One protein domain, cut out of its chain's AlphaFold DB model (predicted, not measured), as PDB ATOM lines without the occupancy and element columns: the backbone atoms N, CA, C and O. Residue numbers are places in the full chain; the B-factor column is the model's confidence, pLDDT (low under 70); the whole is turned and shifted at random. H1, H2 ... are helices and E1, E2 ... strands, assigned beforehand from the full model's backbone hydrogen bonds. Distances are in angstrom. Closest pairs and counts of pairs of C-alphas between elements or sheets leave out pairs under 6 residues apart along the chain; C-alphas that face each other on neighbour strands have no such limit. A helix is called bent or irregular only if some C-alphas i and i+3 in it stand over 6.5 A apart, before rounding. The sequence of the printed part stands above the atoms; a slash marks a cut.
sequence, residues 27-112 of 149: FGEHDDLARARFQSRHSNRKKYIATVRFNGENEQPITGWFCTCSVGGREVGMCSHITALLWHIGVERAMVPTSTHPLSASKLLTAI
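Overview. This is residues 27 to 112 of the 149 residues of the protein "Hypothetical protein" of Rotaria sp. Silwood1 (UniProt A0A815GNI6). A twisted antiparallel sheet of three strands, E1, E2 and E3, has one helix, H1, packed slantwise over one of its faces, making two layers; the second, short helix H2 lies away from the sheet, at the end of a long loop that follows H1. E1 and E2 form a long hairpin, and E3 folds back along the other edge of E2. The printed part has 86 residues, with three named strands and then two named helices in the order E1, E2, E3, H1, H2; the sheet order is E1 - E2 - E3, all antiparallel, and the class is mixed, helices and strands. The whole is compact, with a radius of gyration of the C-alphas of 13.8 A, and has a rounded outline spanning 35 by 31 by 26 A.

Along the chain. E1, residues 30 to 39, begins at C-alpha 30 (32.662, -1.147, 128.763), bends by 58 degrees at residue 33 and is 23.9 A long. E2, residues 47 to 54, is 22.9 A long. E3, residues 62 to 67, is 14.6 A long. H1, residues 80 to 92, begins at C-alpha 80 (44.319, 0.422, 149.270) and is 16.6 A long; it is neither bent nor irregular, but only just: C-alphas 89 and 92 are 6.3 A apart. H2, residues 105 to 111, is 10.2 A long and ends at C-alpha 111 (46.199, 12.958, 153.720).

Arrangement. E1, E2 and E3 form a meander, each strand the antiparallel neighbour of the one before. The sheet is twisted: its C-alphas lie up to 4.2 A off its best plane. In the hairpin of E1 and E2, N 36 and O 50 are within hydrogen-bond range at 2.8 A, as are N 52 and O 34 at 2.9 A. In the hairpin of E2 and E3, N 51 and O 66 are within range at 2.8 A. H1 is on the sheet at a height over the sheet of 8.9 A, over E1 and E2, and runs slantwise to the strands, at 48 degrees to E1 on the local plane. The closest C-alphas of E2 and H1 are those of Ala 50 and Ile 82, 5.7 A apart. H1 and H2 are close but not clearly touching, with the C-alphas of Trp 87 and Ala 105 closest at 8.0 A; they run opposite ways at a steep tilt of 64 degrees. H2 is not on the sheet and is apart from E1, E2 and E3. O i to N i+4 pairs are within hydrogen-bond range in 8 of 9 cases in H1 and 1 of 3 in H2, where 2 of 4 O i to N i+3 pairs are within range.

Size, cuts and confidence. The two C-alphas farthest apart are those of Arg 45 and Glu 59, 39.0 A. The printed part has no cut. The links E3 to H1 and H1 to H2 are long, 12 residues each. The mean pLDDT of the printed part is 77.5; residues 27 to 28, residue 75 and residues 91 to 112 are under 70.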
ATOM      1  N   PHE A  27      38.349  -2.118 129.481       67.31
ATOM      2  CA  PHE A  27      37.458  -3.172 129.012       67.31
ATOM      3  C   PHE A  27      36.833  -2.746 127.682       67.31
ATOM      4  O   PHE A  27      36.103  -1.770 127.628       67.31
ATOM      5  N   GLY A  28      37.125  -3.459 126.590       59.91
ATOM      6  CA  GLY A  28      36.708  -3.033 125.245       59.91
ATOM      7  C   GLY A  28      35.191  -2.952 125.024       59.91
ATOM      8  O   GLY A  28      34.755  -2.269 124.108       59.91
ATOM      9  N   GLU A  29      34.401  -3.633 125.855       73.50
ATOM     10  CA  GLU A  29      32.930  -3.631 125.806       73.50
ATOM     11  C   GLU A  29      32.302  -2.621 126.789       73.50
ATOM     12  O   GLU A  29      31.137  -2.265 126.648       73.50
ATOM     13  N   HIS A  30      33.080  -2.128 127.759       74.19
ATOM     14  CA  HIS A  30      32.662  -1.147 128.763       74.19
ATOM     15  C   HIS A  30      33.746  -0.079 128.886       74.19
ATOM     16  O   HIS A  30      34.699  -0.213 129.662       74.19
ATOM     17  N   ASP A  31      33.603   0.974 128.087       80.00
ATOM     18  CA  ASP A  31      34.482   2.142 128.089       80.00
ATOM     19  C   ASP A  31      34.381   2.968 129.383       80.00
ATOM     20  O   ASP A  31      35.278   3.756 129.677       80.00
ATOM     21  N   ASP A  32      33.354   2.713 130.199       83.25
ATOM     22  CA  ASP A  32      33.143   3.265 131.537       83.25
ATOM     23  C   ASP A  32      33.922   2.530 132.643       83.25
ATOM     24  O   ASP A  32      33.791   2.884 133.817       83.25
ATOM     25  N   LEU A  33      34.729   1.505 132.322       85.00
ATOM     26  CA  LEU A  33      35.447   0.689 133.308       85.00
ATOM     27  C   LEU A  33      36.973   0.725 133.149       85.00
ATOM     28  O   LEU A  33      37.542   0.343 132.124       85.00
ATOM     29  N   ALA A  34      37.655   1.064 134.245       86.94
ATOM     30  CA  ALA A  34      39.100   0.922 134.397       86.94
ATOM     31  C   ALA A  34      39.422  -0.207 135.381       86.94
ATOM     32  O   ALA A  34      38.914  -0.226 136.506       86.94
ATOM     33  N   ARG A  35      40.299  -1.136 134.987       88.06
ATOM     34  CA  ARG A  35      40.675  -2.296 135.805       88.06
ATOM     35  C   ARG A  35      42.177  -2.372 136.023       88.06
ATOM     36  O   ARG A  35      42.942  -2.171 135.093       88.06
ATOM     37  N   ALA A  36      42.614  -2.743 137.221       87.06
ATOM     38  CA  ALA A  36      44.016  -3.032 137.513       87.06
ATOM     39  C   ALA A  36      44.193  -4.324 138.307       87.06
ATOM     40  O   ALA A  36      43.372  -4.678 139.160       87.06
ATOM     41  N   ARG A  37      45.297  -5.025 138.031       87.00
ATOM     42  CA  ARG A  37      45.678  -6.266 138.714       87.00
ATOM     43  C   ARG A  37      46.813  -6.009 139.700       87.00
ATOM     44  O   ARG A  37      47.902  -5.616 139.307       87.00
ATOM     45  N   PHE A  38      46.566  -6.303 140.970       84.44
ATOM     46  CA  PHE A  38      47.498  -6.099 142.074       84.44
ATOM     47  C   PHE A  38      47.996  -7.429 142.638       84.44
ATOM     48  O   PHE A  38      47.206  -8.346 142.873       84.44
ATOM     49  N   GLN A  39      49.293  -7.539 142.919       83.31
ATOM     50  CA  GLN A  39      49.867  -8.710 143.580       83.31
ATOM     51  C   GLN A  39      49.696  -8.589 145.096       83.31
ATOM     52  O   GLN A  39      50.018  -7.551 145.661       83.31
ATOM     53  N   SER A  40      49.191  -9.620 145.782       80.25
ATOM     54  CA  SER A  40      49.034  -9.590 147.244       80.25
ATOM     55  C   SER A  40      50.383  -9.469 147.960       80.25
ATOM     56  O   SER A  40      51.255 -10.312 147.771       80.25
ATOM     57  N   ARG A  41      50.503  -8.516 148.895       73.38
ATOM     58  CA  ARG A  41      51.692  -8.352 149.762       73.38
ATOM     59  C   ARG A  41      51.985  -9.551 150.672       73.38
ATOM     60  O   ARG A  41      53.092  -9.697 151.170       73.38
ATOM     61  N   HIS A  42      50.979 -10.390 150.925       77.25
ATOM     62  CA  HIS A  42      51.084 -11.548 151.820       77.25
ATOM     63  C   HIS A  42      51.215 -12.876 151.065       77.25
ATOM     64  O   HIS A  42      51.317 -13.929 151.686       77.25
ATOM     65  N   SER A  43      51.131 -12.866 149.729       79.06
ATOM     66  CA  SER A  43      51.223 -14.090 148.934       79.06
ATOM     67  C   SER A  43      51.504 -13.787 147.470       79.06
ATOM     68  O   SER A  43      50.683 -13.159 146.809       79.06
ATOM     69  N   ASN A  44      52.578 -14.358 146.923       75.06
ATOM     70  CA  ASN A  44      52.928 -14.235 145.502       75.06
ATOM     71  C   ASN A  44      51.956 -14.976 144.563       75.06
ATOM     72  O   ASN A  44      51.960 -14.749 143.358       75.06
ATOM     73  N   ARG A  45      51.094 -15.856 145.089       77.94
ATOM     74  CA  ARG A  45      50.099 -16.586 144.281       77.94
ATOM     75  C   ARG A  45      48.779 -15.833 144.147       77.94
ATOM     76  O   ARG A  45      48.053 -16.033 143.180       77.94
ATOM     77  N   LYS A  46      48.453 -14.979 145.121       83.25
ATOM     78  CA  LYS A  46      47.149 -14.319 145.203       83.25
ATOM     79  C   LYS A  46      47.185 -12.961 144.514       83.25
ATOM     80  O   LYS A  46      47.970 -12.101 144.901       83.25
ATOM     81  N   LYS A  47      46.297 -12.752 143.547       86.88
ATOM     82  CA  LYS A  47      46.130 -11.472 142.850       86.88
ATOM     83  C   LYS A  47      44.763 -10.880 143.166       86.88
ATOM     84  O   LYS A  47      43.789 -11.617 143.306       86.88
ATOM     85  N   TYR A  48      44.710  -9.562 143.281       88.88
ATOM     86  CA  TYR A  48      43.485  -8.796 143.462       88.88
ATOM     87  C   TYR A  48      43.185  -8.007 142.195       88.88
ATOM     88  O   TYR A  48      44.097  -7.542 141.515       88.88
ATOM     89  N   ILE A  49      41.905  -7.871 141.883       90.44
ATOM     90  CA  ILE A  49      41.419  -7.099 140.747       90.44
ATOM     91  C   ILE A  49      40.667  -5.913 141.327       90.44
ATOM     92  O   ILE A  49      39.685  -6.111 142.040       90.44
ATOM     93  N   ALA A  50      41.143  -4.708 141.035       90.56
ATOM     94  CA  ALA A  50      40.474  -3.459 141.363       90.56
ATOM     95  C   ALA A  50      39.802  -2.921 140.103       90.56
ATOM     96  O   ALA A  50      40.437  -2.873 139.050       90.56
ATOM     97  N   THR A  51      38.543  -2.523 140.215       92.00
ATOM     98  CA  THR A  51      37.755  -1.968 139.115       92.00
ATOM     99  C   THR A  51      37.121  -0.666 139.573       92.00
ATOM    100  O   THR A  51      36.566  -0.602 140.668       92.00
ATOM    101  N   VAL A  52      37.212   0.360 138.736       90.62
ATOM    102  CA  VAL A  52      36.584   1.665 138.936       90.62
ATOM    103  C   VAL A  52      35.674   1.926 137.750       90.62
ATOM    104  O   VAL A  52      36.109   1.792 136.605       90.62
ATOM    105  N   ARG A  53      34.427   2.296 138.037       90.75
ATOM    106  CA  ARG A  53      33.487   2.807 137.048       90.75
ATOM    107  C   ARG A  53      33.529   4.323 137.036       90.75
ATOM    108  O   ARG A  53      33.512   4.950 138.101       90.75
ATOM    109  N   PHE A  54      33.575   4.900 135.844       88.88
ATOM    110  CA  PHE A  54      33.606   6.338 135.669       88.88
ATOM    111  C   PHE A  54      32.697   6.813 134.533       88.88
ATOM    112  O   PHE A  54      32.417   6.080 133.595       88.88
ATOM    113  N   ASN A  55      32.238   8.056 134.623       87.00
ATOM    114  CA  ASN A  55      31.518   8.761 133.574       87.00
ATOM    115  C   ASN A  55      32.099  10.177 133.468       87.00
ATOM    116  O   ASN A  55      31.964  10.974 134.391       87.00
ATOM    117  N   GLY A  56      32.757  10.480 132.347       81.25
ATOM    118  CA  GLY A  56      33.412  11.773 132.127       81.25
ATOM    119  C   GLY A  56      32.457  12.959 131.944       81.25
ATOM    120  O   GLY A  56      32.905  14.098 132.018       81.25
ATOM    121  N   GLU A  57      31.168  12.712 131.719       82.75
ATOM    122  CA  GLU A  57      30.143  13.747 131.539       82.75
ATOM    123  C   GLU A  57      29.527  14.202 132.873       82.75
ATOM    124  O   GLU A  57      28.856  15.233 132.934       82.75
ATOM    125  N   ASN A  58      29.770  13.458 133.956       80.69
ATOM    126  CA  ASN A  58      29.234  13.758 135.278       80.69
ATOM    127  C   ASN A  58      30.147  14.709 136.069       80.69
ATOM    128  O   ASN A  58      31.370  14.572 136.056       80.69
ATOM    129  N   GLU A  59      29.545  15.590 136.876       83.00
ATOM    130  CA  GLU A  59      30.271  16.429 137.851       83.00
ATOM    131  C   GLU A  59      31.040  15.578 138.880       83.00
ATOM    132  O   GLU A  59      32.136  15.934 139.309       83.00
ATOM    133  N   GLN A  60      30.484  14.414 139.232       84.06
ATOM    134  CA  GLN A  60      31.148  13.378 140.019       84.06
ATOM    135  C   GLN A  60      31.493  12.202 139.096       84.06
ATOM    136  O   GLN A  60      30.655  11.322 138.877       84.06
ATOM    137  N   PRO A  61      32.707  12.184 138.517       85.75
ATOM    138  CA  PRO A  61      33.021  11.260 137.442       85.75
ATOM    139  C   PRO A  61      33.210   9.825 137.917       85.75
ATOM    140  O   PRO A  61      33.077   8.921 137.111       85.75
ATOM    141  N   ILE A  62      33.506   9.575 139.194       89.94
ATOM    142  CA  ILE A  62      33.629   8.212 139.729       89.94
ATOM    143  C   ILE A  62      32.260   7.753 140.229       89.94
ATOM    144  O   ILE A  62      31.764   8.262 141.229       89.94
ATOM    145  N   THR A  63      31.658   6.783 139.543       90.19
ATOM    146  CA  THR A  63      30.285   6.323 139.819       90.19
ATOM    147  C   THR A  63      30.232   5.012 140.602       90.19
ATOM    148  O   THR A  63      29.175   4.634 141.101       90.19
ATOM    149  N   GLY A  64      31.362   4.314 140.745       90.12
ATOM    150  CA  GLY A  64      31.457   3.127 141.590       90.12
ATOM    151  C   GLY A  64      32.841   2.488 141.580       90.12
ATOM    152  O   GLY A  64      33.671   2.763 140.713       90.12
ATOM    153  N   TRP A  65      33.097   1.610 142.546       91.94
ATOM    154  CA  TRP A  65      34.348   0.863 142.638       91.94
ATOM    155  C   TRP A  65      34.134  -0.505 143.282       91.94
ATOM    156  O   TRP A  65      33.228  -0.702 144.087       91.94
ATOM    157  N   PHE A  66      35.001  -1.458 142.944       93.00
ATOM    158  CA  PHE A  66      35.021  -2.776 143.568       93.00
ATOM    159  C   PHE A  66      36.416  -3.392 143.511       93.00
ATOM    160  O   PHE A  66      37.107  -3.304 142.493       93.00
ATOM    161  N   CYS A  67      36.830  -4.065 144.584       91.56
ATOM    162  CA  CYS A  67      38.051  -4.864 144.592       91.56
ATOM    163  C   CYS A  67      37.785  -6.286 145.089       91.56
ATOM    164  O   CYS A  67      37.051  -6.490 146.048       91.56
ATOM    165  N   THR A  68      38.464  -7.277 144.509       91.88
ATOM    166  CA  THR A  68      38.356  -8.684 144.940       91.88
ATOM    167  C   THR A  68      39.103  -9.000 146.245       91.88
ATOM    168  O   THR A  68      39.220 -10.163 146.639       91.88
ATOM    169  N   CYS A  69      39.667  -7.995 146.923       88.50
ATOM    170  CA  CYS A  69      40.266  -8.180 148.242       88.50
ATOM    171  C   CYS A  69      39.200  -8.345 149.336       88.50
ATOM    172  O   CYS A  69      38.040  -7.994 149.149       88.50
ATOM    173  N   SER A  70      39.598  -8.850 150.509       86.81
ATOM    174  CA  SER A  70      38.678  -9.121 151.632       86.81
ATOM    175  C   SER A  70      37.912  -7.892 152.126       86.81
ATOM    176  O   SER A  70      36.894  -8.030 152.791       86.81
ATOM    177  N   VAL A  71      38.405  -6.695 151.814       85.62
ATOM    178  CA  VAL A  71      37.823  -5.413 152.227       85.62
ATOM    179  C   VAL A  71      37.321  -4.591 151.035       85.62
ATOM    180  O   VAL A  71      37.026  -3.412 151.179       85.62
ATOM    181  N   GLY A  72      37.267  -5.184 149.839       83.56
ATOM    182  CA  GLY A  72      37.019  -4.459 148.594       83.56
ATOM    183  C   GLY A  72      35.549  -4.249 148.231       83.56
ATOM    184  O   GLY A  72      35.284  -3.493 147.303       83.56
ATOM    185  N   GLY A  73      34.625  -4.884 148.958       80.00
ATOM    186  CA  GLY A  73      33.172  -4.713 148.823       80.00
ATOM    187  C   GLY A  73      32.547  -3.808 149.888       80.00
ATOM    188  O   GLY A  73      31.373  -3.960 150.194       80.00
ATOM    189  N   ARG A  74      33.333  -2.937 150.528       79.62
ATOM    190  CA  ARG A  74      32.809  -2.015 151.543       79.62
ATOM    191  C   ARG A  74      32.027  -0.882 150.900       79.62
ATOM    192  O   ARG A  74      32.466  -0.337 149.894       79.62
ATOM    193  N   GLU A  75      30.923  -0.513 151.540       68.31
ATOM    194  CA  GLU A  75      30.071   0.608 151.126       68.31
ATOM    195  C   GLU A  75      30.662   1.966 151.530       68.31
ATOM    196  O   GLU A  75      30.491   2.953 150.819       68.31
ATOM    197  N   VAL A  76      31.402   2.014 152.645       74.12
ATOM    198  CA  VAL A  76      32.065   3.226 153.143       74.12
ATOM    199  C   VAL A  76      33.581   3.064 153.053       74.12
ATOM    200  O   VAL A  76      34.170   2.148 153.635       74.12
ATOM    201  N   GLY A  77      34.216   3.982 152.324       78.44
ATOM    202  CA  GLY A  77      35.658   3.989 152.087       78.44
ATOM    203  C   GLY A  77      36.111   3.053 150.962       78.44
ATOM    204  O   GLY A  77      35.323   2.402 150.281       78.44
ATOM    205  N   MET A  78      37.425   3.007 150.743       85.31
ATOM    206  CA  MET A  78      38.051   2.251 149.656       85.31
ATOM    207  C   MET A  78      39.227   1.434 150.179       85.31
ATOM    208  O   MET A  78      39.979   1.873 151.047       85.31
ATOM    209  N   CYS A  79      39.427   0.240 149.622       87.88
ATOM    210  CA  CYS A  79      40.642  -0.519 149.898       87.88
ATOM    211  C   CYS A  79      41.868   0.150 149.252       87.88
ATOM    212  O   CYS A  79      41.756   0.841 148.236       87.88
ATOM    213  N   SER A  80      43.060  -0.141 149.778       84.88
ATOM    214  CA  SER A  80      44.319   0.422 149.270       84.88
ATOM    215  C   SER A  80      44.553   0.184 147.771       84.88
ATOM    216  O   SER A  80      45.255   0.965 147.137       84.88
ATOM    217  N   HIS A  81      43.981  -0.882 147.196       86.31
ATOM    218  CA  HIS A  81      44.071  -1.175 145.760       86.31
ATOM    219  C   HIS A  81      43.289  -0.177 144.906       86.31
ATOM    220  O   HIS A  81      43.803   0.294 143.896       86.31
ATOM    221  N   ILE A  82      42.066   0.170 145.316       89.69
ATOM    222  CA  ILE A  82      41.226   1.137 144.594       89.69
ATOM    223  C   ILE A  82      41.862   2.521 144.673       89.69
ATOM    224  O   ILE A  82      42.022   3.179 143.649       89.69
ATOM    225  N   THR A  83      42.327   2.916 145.858       87.44
ATOM    226  CA  THR A  83      43.054   4.176 146.046       87.44
ATOM    227  C   THR A  83      44.294   4.256 145.153       87.44
ATOM    228  O   THR A  83      44.531   5.285 144.527       87.44
ATOM    229  N   ALA A  84      45.071   3.171 145.050       84.06
ATOM    230  CA  ALA A  84      46.250   3.128 144.186       84.06
ATOM    231  C   ALA A  84      45.892   3.270 142.697       84.06
ATOM    232  O   ALA A  84      46.576   3.992 141.974       84.06
ATOM    233  N   LEU A  85      44.809   2.629 142.248       85.50
ATOM    234  CA  LEU A  85      44.313   2.760 140.878       85.50
ATOM    235  C   LEU A  85      43.850   4.194 140.575       85.50
ATOM    236  O   LEU A  85      44.280   4.766 139.576       85.50
ATOM    237  N   LEU A  86      43.036   4.793 141.452       86.00
ATOM    238  CA  LEU A  86      42.565   6.179 141.313       86.00
ATOM    239  C   LEU A  86      43.728   7.177 141.272       86.00
ATOM    240  O   LEU A  86      43.743   8.103 140.460       86.00
ATOM    241  N   TRP A  87      44.728   6.966 142.124       81.12
ATOM    242  CA  TRP A  87      45.930   7.785 142.136       81.12
ATOM    243  C   TRP A  87      46.686   7.714 140.806       81.12
ATOM    244  O   TRP A  87      47.051   8.752 140.258       81.12
ATOM    245  N   HIS A  88      46.876   6.509 140.265       77.56
ATOM    246  CA  HIS A  88      47.553   6.311 138.983       77.56
ATOM    247  C   HIS A  88      46.817   7.008 137.832       77.56
ATOM    248  O   HIS A  88      47.430   7.728 137.048       77.56
ATOM    249  N   ILE A  89      45.494   6.847 137.732       77.81
ATOM    250  CA  ILE A  89      44.731   7.460 136.632       77.81
ATOM    251  C   ILE A  89      44.627   8.986 136.760       77.81
ATOM    252  O   ILE A  89      44.605   9.665 135.738       77.81
ATOM    253  N   GLY A  90      44.580   9.529 137.982       74.44
ATOM    254  CA  GLY A  90      44.382  10.960 138.221       74.44
ATOM    255  C   GLY A  90      45.678  11.763 138.341       74.44
ATOM    256  O   GLY A  90      45.843  12.777 137.672       74.44
ATOM    257  N   VAL A  91      46.606  11.329 139.196       67.12
ATOM    258  CA  VAL A  91      47.793  12.116 139.582       67.12
ATOM    259  C   VAL A  91      48.985  11.854 138.671       67.12
ATOM    260  O   VAL A  91      49.727  12.782 138.371       67.12
ATOM    261  N   GLU A  92      49.194  10.615 138.231       61.19
ATOM    262  CA  GLU A  92      50.320  10.300 137.340       61.19
ATOM    263  C   GLU A  92      50.084  10.828 135.916       61.19
ATOM    264  O   GLU A  92      51.036  11.188 135.226       61.19
ATOM    265  N   ARG A  93      48.818  10.918 135.478       62.56
ATOM    266  CA  ARG A  93      48.461  11.366 134.121       62.56
ATOM    267  C   ARG A  93      48.149  12.855 133.994       62.56
ATOM    268  O   ARG A  93      48.313  13.402 132.904       62.56
ATOM    269  N   ALA A  94      47.724  13.528 135.064       61.78
ATOM    270  CA  ALA A  94      47.652  14.985 135.071       61.78
ATOM    271  C   ALA A  94      49.090  15.516 135.089       61.78
ATOM    272  O   ALA A  94      49.810  15.263 136.043       61.78
ATOM    273  N   MET A  95      49.517  16.197 134.020       55.50
ATOM    274  CA  MET A  95      50.893  16.636 133.718       55.50
ATOM    275  C   MET A  95      51.493  17.644 134.731       55.50
ATOM    276  O   MET A  95      51.963  18.718 134.367       55.50
ATOM    277  N   VAL A  96      51.483  17.319 136.018       59.41
ATOM    278  CA  VAL A  96      52.117  18.052 137.111       59.41
ATOM    279  C   VAL A  96      53.223  17.146 137.648       59.41
ATOM    280  O   VAL A  96      52.961  15.967 137.890       59.41
ATOM    281  N   PRO A  97      54.458  17.641 137.850       60.22
ATOM    282  CA  PRO A  97      55.525  16.817 138.400       60.22
ATOM    283  C   PRO A  97      55.063  16.154 139.705       60.22
ATOM    284  O   PRO A  97      54.760  16.818 140.697       60.22
ATOM    285  N   THR A  98      55.005  14.819 139.698       57.41
ATOM    286  CA  THR A  98      54.431  13.994 140.772       57.41
ATOM    287  C   THR A  98      55.063  14.285 142.136       57.41
ATOM    288  O   THR A  98      54.431  14.064 143.162       57.41
ATOM    289  N   SER A  99      56.293  14.808 142.175       57.84
ATOM    290  CA  SER A  99      57.007  15.194 143.398       57.84
ATOM    291  C   SER A  99      56.444  16.444 144.090       57.84
ATOM    292  O   SER A  99      56.496  16.528 145.319       57.84
ATOM    293  N   THR A 100      55.885  17.404 143.347       60.28
ATOM    294  CA  THR A 100      55.319  18.640 143.916       60.28
ATOM    295  C   THR A 100      53.830  18.506 144.212       60.28
ATOM    296  O   THR A 100      53.338  19.162 145.136       60.28
ATOM    297  N   HIS A 101      53.144  17.604 143.505       59.97
ATOM    298  CA  HIS A 101      51.703  17.405 143.603       59.97
ATOM    299  C   HIS A 101      51.252  17.124 145.056       59.97
ATOM    300  O   HIS A 101      51.870  16.304 145.741       59.97
ATOM    301  N   PRO A 102      50.188  17.781 145.565       57.38
ATOM    302  CA  PRO A 102      49.702  17.592 146.939       57.38
ATOM    303  C   PRO A 102      49.224  16.164 147.208       57.38
ATOM    304  O   PRO A 102      49.317  15.689 148.331       57.38
ATOM    305  N   LEU A 103      48.789  15.458 146.168       57.72
ATOM    306  CA  LEU A 103      48.463  14.038 146.229       57.72
ATOM    307  C   LEU A 103      49.625  13.162 145.759       57.72
ATOM    308  O   LEU A 103      49.360  12.088 145.263       57.72
ATOM    309  N   SER A 104      50.895  13.578 145.822       62.28
ATOM    310  CA  SER A 104      52.014  12.669 145.513       62.28
ATOM    311  C   SER A 104      51.925  11.392 146.353       62.28
ATOM    312  O   SER A 104      51.376  11.434 147.448       62.28
ATOM    313  N   ALA A 105      52.485  10.264 145.902       60.62
ATOM    314  CA  ALA A 105      52.394   9.002 146.648       60.62
ATOM    315  C   ALA A 105      52.780   9.150 148.135       60.62
ATOM    316  O   ALA A 105      52.154   8.540 148.992       60.62
ATOM    317  N   SER A 106      53.759  10.003 148.454       61.47
ATOM    318  CA  SER A 106      54.165  10.290 149.835       61.47
ATOM    319  C   SER A 106      53.189  11.208 150.585       61.47
ATOM    320  O   SER A 106      52.916  10.959 151.755       61.47
ATOM    321  N   LYS A 107      52.658  12.259 149.940       61.78
ATOM    322  CA  LYS A 107      51.736  13.228 150.571       61.78
ATOM    323  C   LYS A 107      50.292  12.719 150.657       61.78
ATOM    324  O   LYS A 107      49.578  13.042 151.600       61.78
ATOM    325  N   LEU A 108      49.873  11.872 149.720       64.50
ATOM    326  CA  LEU A 108      48.575  11.203 149.743       64.50
ATOM    327  C   LEU A 108      48.431  10.346 151.004       64.50
ATOM    328  O   LEU A 108      47.400  10.386 151.662       64.50
ATOM    329  N   LEU A 109      49.479   9.609 151.376       61.44
ATOM    330  CA  LEU A 109      49.454   8.753 152.565       61.44
ATOM    331  C   LEU A 109      49.303   9.544 153.861       61.44
ATOM    332  O   LEU A 109      48.729   9.031 154.810       61.44
ATOM    333  N   THR A 110      49.798  10.781 153.901       61.69
ATOM    334  CA  THR A 110      49.578  11.677 155.045       61.69
ATOM    335  C   THR A 110      48.196  12.329 155.035       61.69
ATOM    336  O   THR A 110      47.780  12.856 156.058       61.69
ATOM    337  N   ALA A 111      47.502  12.319 153.895       57.38
ATOM    338  CA  ALA A 111      46.199  12.958 153.720       57.38
ATOM    339  C   ALA A 111      45.013  11.993 153.892       57.38
ATOM    340  O   ALA A 111      43.890  12.448 154.091       57.38
ATOM    341  N   ILE A 112      45.238  10.679 153.801       56.44
ATOM    342  CA  ILE A 112      44.200   9.659 153.991       56.44
ATOM    343  C   ILE A 112      44.218   9.198 155.450       56.44
ATOM    344  O   ILE A 112      45.203   8.608 155.893       56.44
TER     345      ILE A 112